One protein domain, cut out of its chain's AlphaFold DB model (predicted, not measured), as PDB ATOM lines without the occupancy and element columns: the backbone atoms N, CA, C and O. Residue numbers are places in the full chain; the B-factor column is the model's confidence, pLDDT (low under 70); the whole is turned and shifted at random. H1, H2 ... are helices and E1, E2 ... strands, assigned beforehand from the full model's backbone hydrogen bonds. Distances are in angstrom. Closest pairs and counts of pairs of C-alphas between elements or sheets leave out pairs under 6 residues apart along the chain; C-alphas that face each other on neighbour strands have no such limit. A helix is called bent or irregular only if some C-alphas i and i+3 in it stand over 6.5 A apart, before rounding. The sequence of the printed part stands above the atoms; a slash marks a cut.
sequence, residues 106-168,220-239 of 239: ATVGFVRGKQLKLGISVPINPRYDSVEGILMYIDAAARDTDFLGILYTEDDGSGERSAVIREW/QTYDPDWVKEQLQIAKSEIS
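AT A GLANCE: This is residues 106 to 168 and 220 to 239 of the 239 residues of an uncharacterized protein of Shewanella sp. YLB-07 (UniProt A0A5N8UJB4). A strongly twisted sheet of three strands makes a wall, and H1 packs across one face of it; H2 packs on H1 and reaches the sheet only with its first residues, 224 to 227. The two helices start apart near the sheet and come together toward their last residues like a V, while a long link, residues 144 to 159, leads from H1 back to E3. The printed part has 83 residues with three named strands and two named helices, in the order E1, E2, H1, E3, H2; the sheet's order is E2, E1, E3, antiparallel throughout, and the class is mixed, helices and strands. The whole is compact, with a radius of gyration of the C-alphas of 12.1 A, and the C-alphas span 36 by 34 by 19 A along their three main axes.

IN THESE COORDINATES: The printed part begins with E1, residues 106 to 112, 17.5 A from first to last C-alpha; C-alpha 106 is at (157.672, 149.979, 183.672). After a tight link of two residues comes E2, residues 115 to 122, 17.9 A long, which bends by 81 degrees at residue 118. A short link of 7 residues leads to H1, residues 130 to 143, 20.8 A long, with C-alpha 130 at (153.581, 151.457, 177.462). A long link of 16 residues leads on to E3, residues 160 to 167, 20.9 A long. Beyond the cut, H2, residues 224 to 238, is 21.5 A long and ends with C-alpha 238 at (163.423, 172.088, 172.024). Neither helix is bent.

HOW THE PARTS SIT: E1 is the inner strand of the sheet, and E2 and E3 are its edge strands. E1 and E2 form a hairpin, antiparallel at 159 degrees between their directions, with N 110 and O 118 at 2.9 A and N 120 and O 108 at 2.8 A, within hydrogen-bond range. E1 and E3 are antiparallel at 144 degrees, with N 107 and O 165 at 2.8 A and N 163 and O 109 at 2.8 A, also within range. Residues 163 to 164 of E3 make a short antiparallel pairing with residues 220 to 221 as well. H1 is on the sheet at a height over the sheet of 9.5 A, in two layers, a helix on one face of a sheet. It runs across the strands, at 78 degrees to E1 on the local plane. It lies over E1 and, only just, over E3, where 3 of its 14 C-alphas fall. The closest C-alphas of H1 and E1 are those of Ile 134 and Val 108, 6.1 A apart. E2, H1 and E3 form a split strand-helix-strand unit, two strands running the same way with E1 between them in the sheet, and its crossover is right-handed. H2 touches H1 at a steep tilt of 51 degrees, the same way; their closest C-alphas, those of Lys 235 and Ala 142, are 5.1 A apart. H2 is only just on the sheet, with 5 pairs of C-alphas within 10 A, and only grazes it with residues 224 to 227. The closest C-alphas of H2 and E3 are those of Pro 224 and Arg 161, 7.0 A apart. In H1 every O i to N i+4 pair is within hydrogen-bond range, and in H2 10 of 11 are.

THE WHOLE: The two C-alphas farthest apart, those of Trp 168 and Ser 239, are 37.1 A apart. Residues 169 to 219 are not printed, and C-alphas 168 and 220 across this cut are 14.0 A apart. Of the links that are printed whole, the one from H1 to E3 is long. The printed part ends at residue 239, the chain's last residue. The mean pLDDT of the printed part is 89.8, and residue 239 alone is under 70.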
ATOM      1  N   ALA A 106     157.117 150.251 184.984       87.50
ATOM      2  CA  ALA A 106     157.672 149.979 183.672       87.50
ATOM      3  C   ALA A 106     159.186 150.177 183.699       87.50
ATOM      4  O   ALA A 106     159.722 150.927 184.509       87.50
ATOM      5  N   THR A 107     159.875 149.497 182.799       90.75
ATOM      6  CA  THR A 107     161.298 149.682 182.539       90.75
ATOM      7  C   THR A 107     161.458 149.984 181.063       90.75
ATOM      8  O   THR A 107     160.996 149.207 180.230       90.75
ATOM      9  N   VAL A 108     162.088 151.112 180.745       92.88
ATOM     10  CA  VAL A 108     162.490 151.443 179.372       92.88
ATOM     11  C   VAL A 108     163.908 150.928 179.189       92.88
ATOM     12  O   VAL A 108     164.762 151.145 180.046       92.88
ATOM     13  N   GLY A 109     164.167 150.213 178.106       93.19
ATOM     14  CA  GLY A 109     165.460 149.585 177.872       93.19
ATOM     15  C   GLY A 109     165.592 149.086 176.449       93.19
ATOM     16  O   GLY A 109     164.771 149.410 175.596       93.19
ATOM     17  N   PHE A 110     166.584 148.237 176.217       92.75
ATOM     18  CA  PHE A 110     166.645 147.437 175.003       92.75
ATOM     19  C   PHE A 110     166.692 145.948 175.316       92.75
ATOM     20  O   PHE A 110     167.209 145.492 176.346       92.75
ATOM     21  N   VAL A 111     166.122 145.177 174.402       93.44
ATOM     22  CA  VAL A 111     166.031 143.723 174.495       93.44
ATOM     23  C   VAL A 111     166.736 143.077 173.318       93.44
ATOM     24  O   VAL A 111     166.809 143.655 172.238       93.44
ATOM     25  N   ARG A 112     167.186 141.835 173.509       91.56
ATOM     26  CA  ARG A 112     167.536 140.918 172.418       91.56
ATOM     27  C   ARG A 112     166.645 139.686 172.531       91.56
ATOM     28  O   ARG A 112     166.757 138.922 173.493       91.56
ATOM     29  N   GLY A 113     165.720 139.513 171.591       86.88
ATOM     30  CA  GLY A 113     164.646 138.525 171.731       86.88
ATOM     31  C   GLY A 113     163.737 138.846 172.927       86.88
ATOM     32  O   GLY A 113     163.187 139.938 173.005       86.88
ATOM     33  N   LYS A 114     163.586 137.906 173.874       84.12
ATOM     34  CA  LYS A 114     162.749 138.060 175.087       84.12
ATOM     35  C   LYS A 114     163.537 138.467 176.344       84.12
ATOM     36  O   LYS A 114     163.044 138.305 177.457       84.12
ATOM     37  N   GLN A 115     164.780 138.925 176.195       87.81
ATOM     38  CA  GLN A 115     165.654 139.239 177.325       87.81
ATOM     39  C   GLN A 115     166.023 140.723 177.346       87.81
ATOM     40  O   GLN A 115     166.619 141.220 176.391       87.81
ATOM     41  N   LEU A 116     165.731 141.392 178.465       90.56
ATOM     42  CA  LEU A 116     166.247 142.726 178.784       90.56
ATOM     43  C   LEU A 116     167.769 142.673 178.935       90.56
ATOM     44  O   LEU A 116     168.296 141.849 179.684       90.56
ATOM     45  N   LYS A 117     168.469 143.550 178.213       92.25
ATOM     46  CA  LYS A 117     169.929 143.687 178.286       92.25
ATOM     47  C   LYS A 117     170.334 144.822 179.213       92.25
ATOM     48  O   LYS A 117     171.153 144.615 180.103       92.25
ATOM     49  N   LEU A 118     169.722 145.982 179.022       91.69
ATOM     50  CA  LEU A 118     169.907 147.164 179.849       91.69
ATOM     51  C   LEU A 118     168.618 147.976 179.826       91.69
ATOM     52  O   LEU A 118     167.943 148.045 178.800       91.69
ATOM     53  N   GLY A 119     168.289 148.598 180.949       91.12
ATOM     54  CA  GLY A 119     167.164 149.509 181.034       91.12
ATOM     55  C   GLY A 119     167.148 150.264 182.349       91.12
ATOM     56  O   GLY A 119     167.901 149.958 183.274       91.12
ATOM     57  N   ILE A 120     166.261 151.243 182.411       89.12
ATOM     58  CA  ILE A 120     165.985 152.054 183.583       89.12
ATOM     59  C   ILE A 120     164.513 151.916 183.949       89.12
ATOM     60  O   ILE A 120     163.621 152.035 183.105       89.12
ATOM     61  N   SER A 121     164.254 151.628 185.222       86.50
ATOM     62  CA  SER A 121     162.888 151.611 185.729       86.50
ATOM     63  C   SER A 121     162.352 153.034 185.779       86.50
ATOM     64  O   SER A 121     162.952 153.917 186.392       86.50
ATOM     65  N   VAL A 122     161.207 153.240 185.142       76.75
ATOM     66  CA  VAL A 122     160.486 154.506 185.138       76.75
ATOM     67  C   VAL A 122     159.167 154.320 185.885       76.75
ATOM     68  O   VAL A 122     158.450 153.335 185.656       76.75
ATOM     69  N   PRO A 123     158.805 155.238 186.795       71.56
ATOM     70  CA  PRO A 123     157.478 155.220 187.379       71.56
ATOM     71  C   PRO A 123     156.476 155.576 186.279       71.56
ATOM     72  O   PRO A 123     156.354 156.734 185.886       71.56
ATOM     73  N   ILE A 124     155.763 154.575 185.761       75.94
ATOM     74  CA  ILE A 124     154.680 154.805 184.811       75.94
ATOM     75  C   ILE A 124     153.366 154.917 185.569       75.94
ATOM     76  O   ILE A 124     153.060 154.105 186.445       75.94
ATOM     77  N   ASN A 125     152.557 155.919 185.230       80.50
ATOM     78  CA  ASN A 125     151.204 155.972 185.759       80.50
ATOM     79  C   ASN A 125     150.448 154.715 185.285       80.50
ATOM     80  O   ASN A 125     150.424 154.451 184.081       80.50
ATOM     81  N   PRO A 126     149.750 153.979 186.168       76.75
ATOM     82  CA  PRO A 126     148.902 152.845 185.788       76.75
ATOM     83  C   PRO A 126     147.853 153.128 184.707       76.75
ATOM     84  O   PRO A 126     147.228 152.200 184.199       76.75
ATOM     85  N   ARG A 127     147.594 154.406 184.407       82.81
ATOM     86  CA  ARG A 127     146.662 154.871 183.375       82.81
ATOM     87  C   ARG A 127     147.295 155.075 182.000       82.81
ATOM     88  O   ARG A 127     146.532 155.228 181.054       82.81
ATOM     89  N   TYR A 128     148.619 155.090 181.904       88.25
ATOM     90  CA  TYR A 128     149.332 155.285 180.646       88.25
ATOM     91  C   TYR A 128     149.680 153.950 180.011       88.25
ATOM     92  O   TYR A 128     150.029 152.992 180.716       88.25
ATOM     93  N   ASP A 129     149.560 153.885 178.691       92.69
ATOM     94  CA  ASP A 129     150.010 152.745 177.909       92.69
ATOM     95  C   ASP A 129     151.548 152.686 177.941       92.69
ATOM     96  O   ASP A 129     152.240 153.536 178.503       92.69
ATOM     97  N   SER A 130     152.121 151.594 177.448       93.69
ATOM     98  CA  SER A 130     153.581 151.457 177.462       93.69
ATOM     99  C   SER A 130     154.280 152.430 176.514       93.69
ATOM    100  O   SER A 130     155.429 152.787 176.772       93.69
ATOM    101  N   VAL A 131     153.595 152.904 175.466       94.69
ATOM    102  CA  VAL A 131     154.159 153.860 174.502       94.69
ATOM    103  C   VAL A 131     154.515 155.196 175.156       94.69
ATOM    104  O   VAL A 131     155.557 155.766 174.860       94.69
ATOM    105  N   GLU A 132     153.732 155.656 176.123       92.12
ATOM    106  CA  GLU A 132     154.019 156.870 176.878       92.12
ATOM    107  C   GLU A 132     155.321 156.726 177.672       92.12
ATOM    108  O   GLU A 132     156.079 157.682 177.771       92.12
ATOM    109  N   GLY A 133     155.630 155.525 178.176       90.75
ATOM    110  CA  GLY A 133     156.883 155.259 178.882       90.75
ATOM    111  C   GLY A 133     158.116 155.471 178.003       90.75
ATOM    112  O   GLY A 133     159.061 156.134 178.430       90.75
ATOM    113  N   ILE A 134     158.105 154.956 176.766       93.12
ATOM    114  CA  ILE A 134     159.225 155.185 175.840       93.12
ATOM    115  C   ILE A 134     159.262 156.632 175.342       93.12
ATOM    116  O   ILE A 134     160.345 157.197 175.247       93.12
ATOM    117  N   LEU A 135     158.111 157.267 175.103       93.50
ATOM    118  CA  LEU A 135     158.055 158.676 174.702       93.50
ATOM    119  C   LEU A 135     158.615 159.605 175.787       93.50
ATOM    120  O   LEU A 135     159.354 160.530 175.466       93.50
ATOM    121  N   MET A 136     158.345 159.327 177.069       90.06
ATOM    122  CA  MET A 136     158.951 160.057 178.189       90.06
ATOM    123  C   MET A 136     160.480 159.935 178.192       90.06
ATOM    124  O   MET A 136     161.173 160.912 178.467       90.06
ATOM    125  N   TYR A 137     161.017 158.750 177.879       91.88
ATOM    126  CA  TYR A 137     162.464 158.570 177.760       91.88
ATOM    127  C   TYR A 137     163.031 159.285 176.528       91.88
ATOM    128  O   TYR A 137     164.089 159.899 176.617       91.88
ATOM    129  N   ILE A 138     162.327 159.248 175.393       94.06
ATOM    130  CA  ILE A 138     162.723 159.955 174.168       94.06
ATOM    131  C   ILE A 138     162.773 161.472 174.401       94.06
ATOM    132  O   ILE A 138     163.762 162.089 174.018       94.06
ATOM    133  N   ASP A 139     161.774 162.067 175.064       92.75
ATOM    134  CA  ASP A 139     161.786 163.498 175.419       92.75
ATOM    135  C   ASP A 139     162.985 163.844 176.315       92.75
ATOM    136  O   ASP A 139     163.706 164.804 176.049       92.75
ATOM    137  N   ALA A 140     163.269 163.018 177.329       90.44
ATOM    138  CA  ALA A 140     164.441 163.207 178.184       90.44
ATOM    139  C   ALA A 140     165.759 163.117 177.387       90.44
ATOM    140  O   ALA A 140     166.625 163.983 177.512       90.44
ATOM    141  N   ALA A 141     165.890 162.113 176.518       92.19
ATOM    142  CA  ALA A 141     167.060 161.927 175.662       92.19
ATOM    143  C   ALA A 141     167.211 163.024 174.593       92.19
ATOM    144  O   ALA A 141     168.321 163.257 174.119       92.19
ATOM    145  N   ALA A 142     166.118 163.686 174.196       92.50
ATOM    146  CA  ALA A 142     166.135 164.812 173.267       92.50
ATOM    147  C   ALA A 142     166.640 166.110 173.913       92.50
ATOM    148  O   ALA A 142     167.297 166.897 173.232       92.50
ATOM    149  N   ARG A 143     166.344 166.329 175.204       89.25
ATOM    150  CA  ARG A 143     166.825 167.487 175.986       89.25
ATOM    151  C   ARG A 143     168.308 167.386 176.317       89.25
ATOM    152  O   ARG A 143     169.000 168.399 176.298       89.25
ATOM    153  N   ASP A 144     168.767 166.173 176.598       85.12
ATOM    154  CA  ASP A 144     170.161 165.874 176.901       85.12
ATOM    155  C   ASP A 144     170.763 164.962 175.815       85.12
ATOM    156  O   ASP A 144     170.718 165.241 174.617       85.12
ATOM    157  N   THR A 145     171.394 163.868 176.229       83.25
ATOM    158  CA  THR A 145     171.897 162.797 175.371       83.25
ATOM    159  C   THR A 145     171.277 161.495 175.854       83.25
ATOM    160  O   THR A 145     170.987 161.360 177.045       83.25
ATOM    161  N   ASP A 146     171.107 160.517 174.962       85.19
ATOM    162  CA  ASP A 146     170.774 159.147 175.360       85.19
ATOM    163  C   ASP A 146     171.936 158.530 176.155       85.19
ATOM    164  O   ASP A 146     172.783 157.814 175.625       85.19
ATOM    165  N   PHE A 147     172.001 158.862 177.443       79.31
ATOM    166  CA  PHE A 147     173.102 158.511 178.334       79.31
ATOM    167  C   PHE A 147     173.298 156.997 178.459       79.31
ATOM    168  O   PHE A 147     174.424 156.532 178.628       79.31
ATOM    169  N   LEU A 148     172.211 156.226 178.376       84.06
ATOM    170  CA  LEU A 148     172.257 154.771 178.498       84.06
ATOM    171  C   LEU A 148     172.450 154.059 177.151       84.06
ATOM    172  O   LEU A 148     172.671 152.849 177.157       84.06
ATOM    173  N   GLY A 149     172.363 154.774 176.023       87.88
ATOM    174  CA  GLY A 149     172.455 154.186 174.685       87.88
ATOM    175  C   GLY A 149     171.378 153.128 174.424       87.88
ATOM    176  O   GLY A 149     171.670 152.097 173.824       87.88
ATOM    177  N   ILE A 150     170.164 153.328 174.949       89.19
ATOM    178  CA  ILE A 150     169.068 152.346 174.867       89.19
ATOM    179  C   ILE A 150     168.087 152.635 173.727       89.19
ATOM    180  O   ILE A 150     167.197 151.818 173.484       89.19
ATOM    181  N   LEU A 151     168.225 153.776 173.040       92.50
ATOM    182  CA  LEU A 151     167.416 154.133 171.878       92.50
ATOM    183  C   LEU A 151     168.082 153.645 170.595       92.50
ATOM    184  O   LEU A 151     168.901 154.325 169.982       92.50
ATOM    185  N   TYR A 152     167.659 152.470 170.151       92.00
ATOM    186  CA  TYR A 152     168.002 151.955 168.834       92.00
ATOM    187  C   TYR A 152     167.194 152.716 167.787       92.00
ATOM    188  O   TYR A 152     165.966 152.629 167.764       92.00
ATOM    189  N   THR A 153     167.897 153.475 166.948       89.44
ATOM    190  CA  THR A 153     167.322 154.284 165.862       89.44
ATOM    191  C   THR A 153     167.596 153.711 164.474       89.44
ATOM    192  O   THR A 153     167.166 154.291 163.486       89.44
ATOM    193  N   GLU A 154     168.361 152.624 164.377       88.06
ATOM    194  CA  GLU A 154     168.703 151.946 163.124       88.06
ATOM    195  C   GLU A 154     168.715 150.430 163.361       88.06
ATOM    196  O   GLU A 154     169.028 149.982 164.467       88.06
ATOM    197  N   ASP A 155     168.357 149.642 162.343       84.94
ATOM    198  CA  ASP A 155     168.528 148.185 162.375       84.94
ATOM    199  C   ASP A 155     169.960 147.838 161.950       84.94
ATOM    200  O   ASP A 155     170.323 147.917 160.775       84.94
ATOM    201  N   ASP A 156     170.787 147.478 162.924       84.19
ATOM    202  CA  ASP A 156     172.183 147.082 162.735       84.19
ATOM    203  C   ASP A 156     172.352 145.562 162.532       84.19
ATOM    204  O   ASP A 156     173.474 145.051 162.485       84.19
ATOM    205  N   GLY A 157     171.246 144.814 162.433       83.38
ATOM    206  CA  GLY A 157     171.249 143.359 162.314       83.38
ATOM    207  C   GLY A 157     171.596 142.611 163.608       83.38
ATOM    208  O   GLY A 157     171.657 141.380 163.596       83.38
ATOM    209  N   SER A 158     171.792 143.302 164.740       85.06
ATOM    210  CA  SER A 158     172.045 142.674 166.051       85.06
ATOM    211  C   SER A 158     170.806 141.980 166.638       85.06
ATOM    212  O   SER A 158     170.919 141.132 167.534       85.06
ATOM    213  N   GLY A 159     169.619 142.345 166.137       87.62
ATOM    214  CA  GLY A 159     168.326 141.943 166.686       87.62
ATOM    215  C   GLY A 159     167.967 142.653 167.996       87.62
ATOM    216  O   GLY A 159     167.045 142.211 168.689       87.62
ATOM    217  N   GLU A 160     168.700 143.706 168.360       92.56
ATOM    218  CA  GLU A 160     168.413 144.537 169.524       92.56
ATOM    219  C   GLU A 160     167.376 145.605 169.197       92.56
ATOM    220  O   GLU A 160     167.360 146.175 168.109       92.56
ATOM    221  N   ARG A 161     166.446 145.826 170.130       94.06
ATOM    222  CA  ARG A 161     165.356 146.789 169.949       94.06
ATOM    223  C   ARG A 161     165.064 147.531 171.236       94.06
ATOM    224  O   ARG A 161     164.993 146.907 172.299       94.06
ATOM    225  N   SER A 162     164.802 148.830 171.108       95.38
ATOM    226  CA  SER A 162     164.196 149.648 172.160       95.38
ATOM    227  C   SER A 162     162.879 149.014 172.599       95.38
ATOM    228  O   SER A 162     162.078 148.573 171.767       95.38
ATOM    229  N   ALA A 163     162.640 148.946 173.901       95.44
ATOM    230  CA  ALA A 163     161.494 148.256 174.459       95.44
ATOM    231  C   ALA A 163     161.031 148.852 175.785       95.44
ATOM    232  O   ALA A 163     161.789 149.473 176.531       95.44
ATOM    233  N   VAL A 164     159.768 148.579 176.093       94.69
ATOM    234  CA  VAL A 164     159.176 148.802 177.407       94.69
ATOM    235  C   VAL A 164     158.792 147.459 177.998       94.69
ATOM    236  O   VAL A 164     158.048 146.687 177.391       94.69
ATOM    237  N   ILE A 165     159.294 147.205 179.201       93.94
ATOM    238  CA  ILE A 165     158.969 146.038 180.006       93.94
ATOM    239  C   ILE A 165     157.998 146.504 181.078       93.94
ATOM    240  O   ILE A 165     158.344 147.363 181.888       93.94
ATOM    241  N   ARG A 166     156.778 145.978 181.069       91.88
ATOM    242  CA  ARG A 166     155.714 146.368 181.995       91.88
ATOM    243  C   ARG A 166     155.458 145.269 183.016       91.88
ATOM    244  O   ARG A 166     155.543 144.095 182.683       91.88
ATOM    245  N   GLU A 167     155.085 145.664 184.226       90.06
ATOM    246  CA  GLU A 167     154.629 144.750 185.272       90.06
ATOM    247  C   GLU A 167     153.290 145.224 185.847       90.06
ATOM    248  O   GLU A 167     153.067 146.420 186.094       90.06
ATOM    249  N   TRP A 168     152.377 144.283 186.082       90.25
ATOM    250  CA  TRP A 168     151.073 144.562 186.674       90.25
ATOM    251  C   TRP A 168     150.980 143.954 188.066       90.25
ATOM    252  O   TRP A 168     150.890 142.740 188.231       90.25
ATOM    253  N   GLN A 220     157.081 145.099 175.147       95.25
ATOM    254  CA  GLN A 220     156.715 145.787 173.916       95.25
ATOM    255  C   GLN A 220     157.969 146.373 173.287       95.25
ATOM    256  O   GLN A 220     158.583 147.273 173.853       95.25
ATOM    257  N   THR A 221     158.348 145.862 172.120       94.81
ATOM    258  CA  THR A 221     159.446 146.411 171.317       94.81
ATOM    259  C   THR A 221     158.939 147.489 170.376       94.81
ATOM    260  O   THR A 221     157.820 147.389 169.869       94.81
ATOM    261  N   TYR A 222     159.799 148.449 170.073       95.12
ATOM    262  CA  TYR A 222     159.525 149.524 169.131       95.12
ATOM    263  C   TYR A 222     160.417 149.390 167.905       95.12
ATOM    264  O   TYR A 222     161.518 148.838 167.967       95.12
ATOM    265  N   ASP A 223     159.890 149.850 166.779       94.50
ATOM    266  CA  ASP A 223     160.616 149.873 165.521       94.50
ATOM    267  C   ASP A 223     161.697 150.972 165.545       94.50
ATOM    268  O   ASP A 223     161.388 152.087 165.982       94.50
ATOM    269  N   PRO A 224     162.944 150.692 165.119       95.00
ATOM    270  CA  PRO A 224     164.013 151.685 165.163       95.00
ATOM    271  C   PRO A 224     163.720 152.950 164.349       95.00
ATOM    272  O   PRO A 224     164.040 154.046 164.817       95.00
ATOM    273  N   ASP A 225     163.058 152.836 163.192       94.94
ATOM    274  CA  ASP A 225     162.725 154.000 162.364       94.94
ATOM    275  C   ASP A 225     161.689 154.882 163.068       94.94
ATOM    276  O   ASP A 225     161.824 156.107 163.092       94.94
ATOM    277  N   TRP A 226     160.702 154.268 163.731       96.38
ATOM    278  CA  TRP A 226     159.744 155.004 164.561       96.38
ATOM    279  C   TRP A 226     160.438 155.718 165.727       96.38
ATOM    280  O   TRP A 226     160.184 156.896 165.968       96.38
ATOM    281  N   VAL A 227     161.355 155.045 166.433       96.38
ATOM    282  CA  VAL A 227     162.121 155.664 167.532       96.38
ATOM    283  C   VAL A 227     162.949 156.846 167.018       96.38
ATOM    284  O   VAL A 227     162.969 157.902 167.656       96.38
ATOM    285  N   LYS A 228     163.592 156.700 165.852       95.56
ATOM    286  CA  LYS A 228     164.349 157.770 165.190       95.56
ATOM    287  C   LYS A 228     163.459 158.965 164.879       95.56
ATOM    288  O   LYS A 228     163.830 160.087 165.214       95.56
ATOM    289  N   GLU A 229     162.296 158.732 164.277       96.69
ATOM    290  CA  GLU A 229     161.320 159.774 163.952       96.69
ATOM    291  C   GLU A 229     160.881 160.540 165.207       96.69
ATOM    292  O   GLU A 229     161.007 161.765 165.251       96.69
ATOM    293  N   GLN A 230     160.452 159.832 166.257       97.06
ATOM    294  CA  GLN A 230     160.013 160.460 167.508       97.06
ATOM    295  C   GLN A 230     161.130 161.274 168.173       97.06
ATOM    296  O   GLN A 230     160.884 162.372 168.671       97.06
ATOM    297  N   LEU A 231     162.372 160.778 168.146       95.44
ATOM    298  CA  LEU A 231     163.521 161.500 168.690       95.44
ATOM    299  C   LEU A 231     163.814 162.794 167.918       95.44
ATOM    300  O   LEU A 231     164.168 163.801 168.530       95.44
ATOM    301  N   GLN A 232     163.672 162.795 166.590       95.25
ATOM    302  CA  GLN A 232     163.850 164.012 165.788       95.25
ATOM    303  C   GLN A 232     162.732 165.027 166.031       95.25
ATOM    304  O   GLN A 232     163.022 166.216 166.163       95.25
ATOM    305  N   ILE A 233     161.481 164.566 166.148       96.19
ATOM    306  CA  ILE A 233     160.342 165.422 166.508       96.19
ATOM    307  C   ILE A 233     160.619 166.105 167.850       96.19
ATOM    308  O   ILE A 233     160.629 167.333 167.912       96.19
ATOM    309  N   ALA A 234     160.958 165.338 168.890       94.88
ATOM    310  CA  ALA A 234     161.238 165.883 170.218       94.88
ATOM    311  C   ALA A 234     162.392 166.908 170.210       94.88
ATOM    312  O   ALA A 234     162.288 167.967 170.822       94.88
ATOM    313  N   LYS A 235     163.474 166.651 169.458       93.69
ATOM    314  CA  LYS A 235     164.591 167.605 169.307       93.69
ATOM    315  C   LYS A 235     164.179 168.906 168.615       93.69
ATOM    316  O   LYS A 235     164.692 169.970 168.963       93.69
ATOM    317  N   SER A 236     163.267 168.827 167.648       93.62
ATOM    318  CA  SER A 236     162.785 170.001 166.916       93.62
ATOM    319  C   SER A 236     161.919 170.934 167.767       93.62
ATOM    320  O   SER A 236     161.906 172.130 167.507       93.62
ATOM    321  N   GLU A 237     161.251 170.420 168.805       89.56
ATOM    322  CA  GLU A 237     160.427 171.219 169.729       89.56
ATOM    323  C   GLU A 237     161.246 171.936 170.819       89.56
ATOM    324  O   GLU A 237     160.750 172.859 171.462       89.56
ATOM    325  N   ILE A 238     162.492 171.504 171.042       85.81
ATOM    326  CA  ILE A 238     163.423 172.088 172.024       85.81
ATOM    327  C   ILE A 238     164.288 173.196 171.391       85.81
ATOM    328  O   ILE A 238     164.825 174.038 172.115       85.81
ATOM    329  N   SER A 239     164.426 173.180 170.057       62.94
ATOM    330  CA  SER A 239     165.224 174.126 169.256       62.94
ATOM    331  C   SER A 239     164.513 175.463 169.053       62.94
ATOM    332  O   SER A 239     165.209 176.502 169.118       62.94
TER     333      SER A 239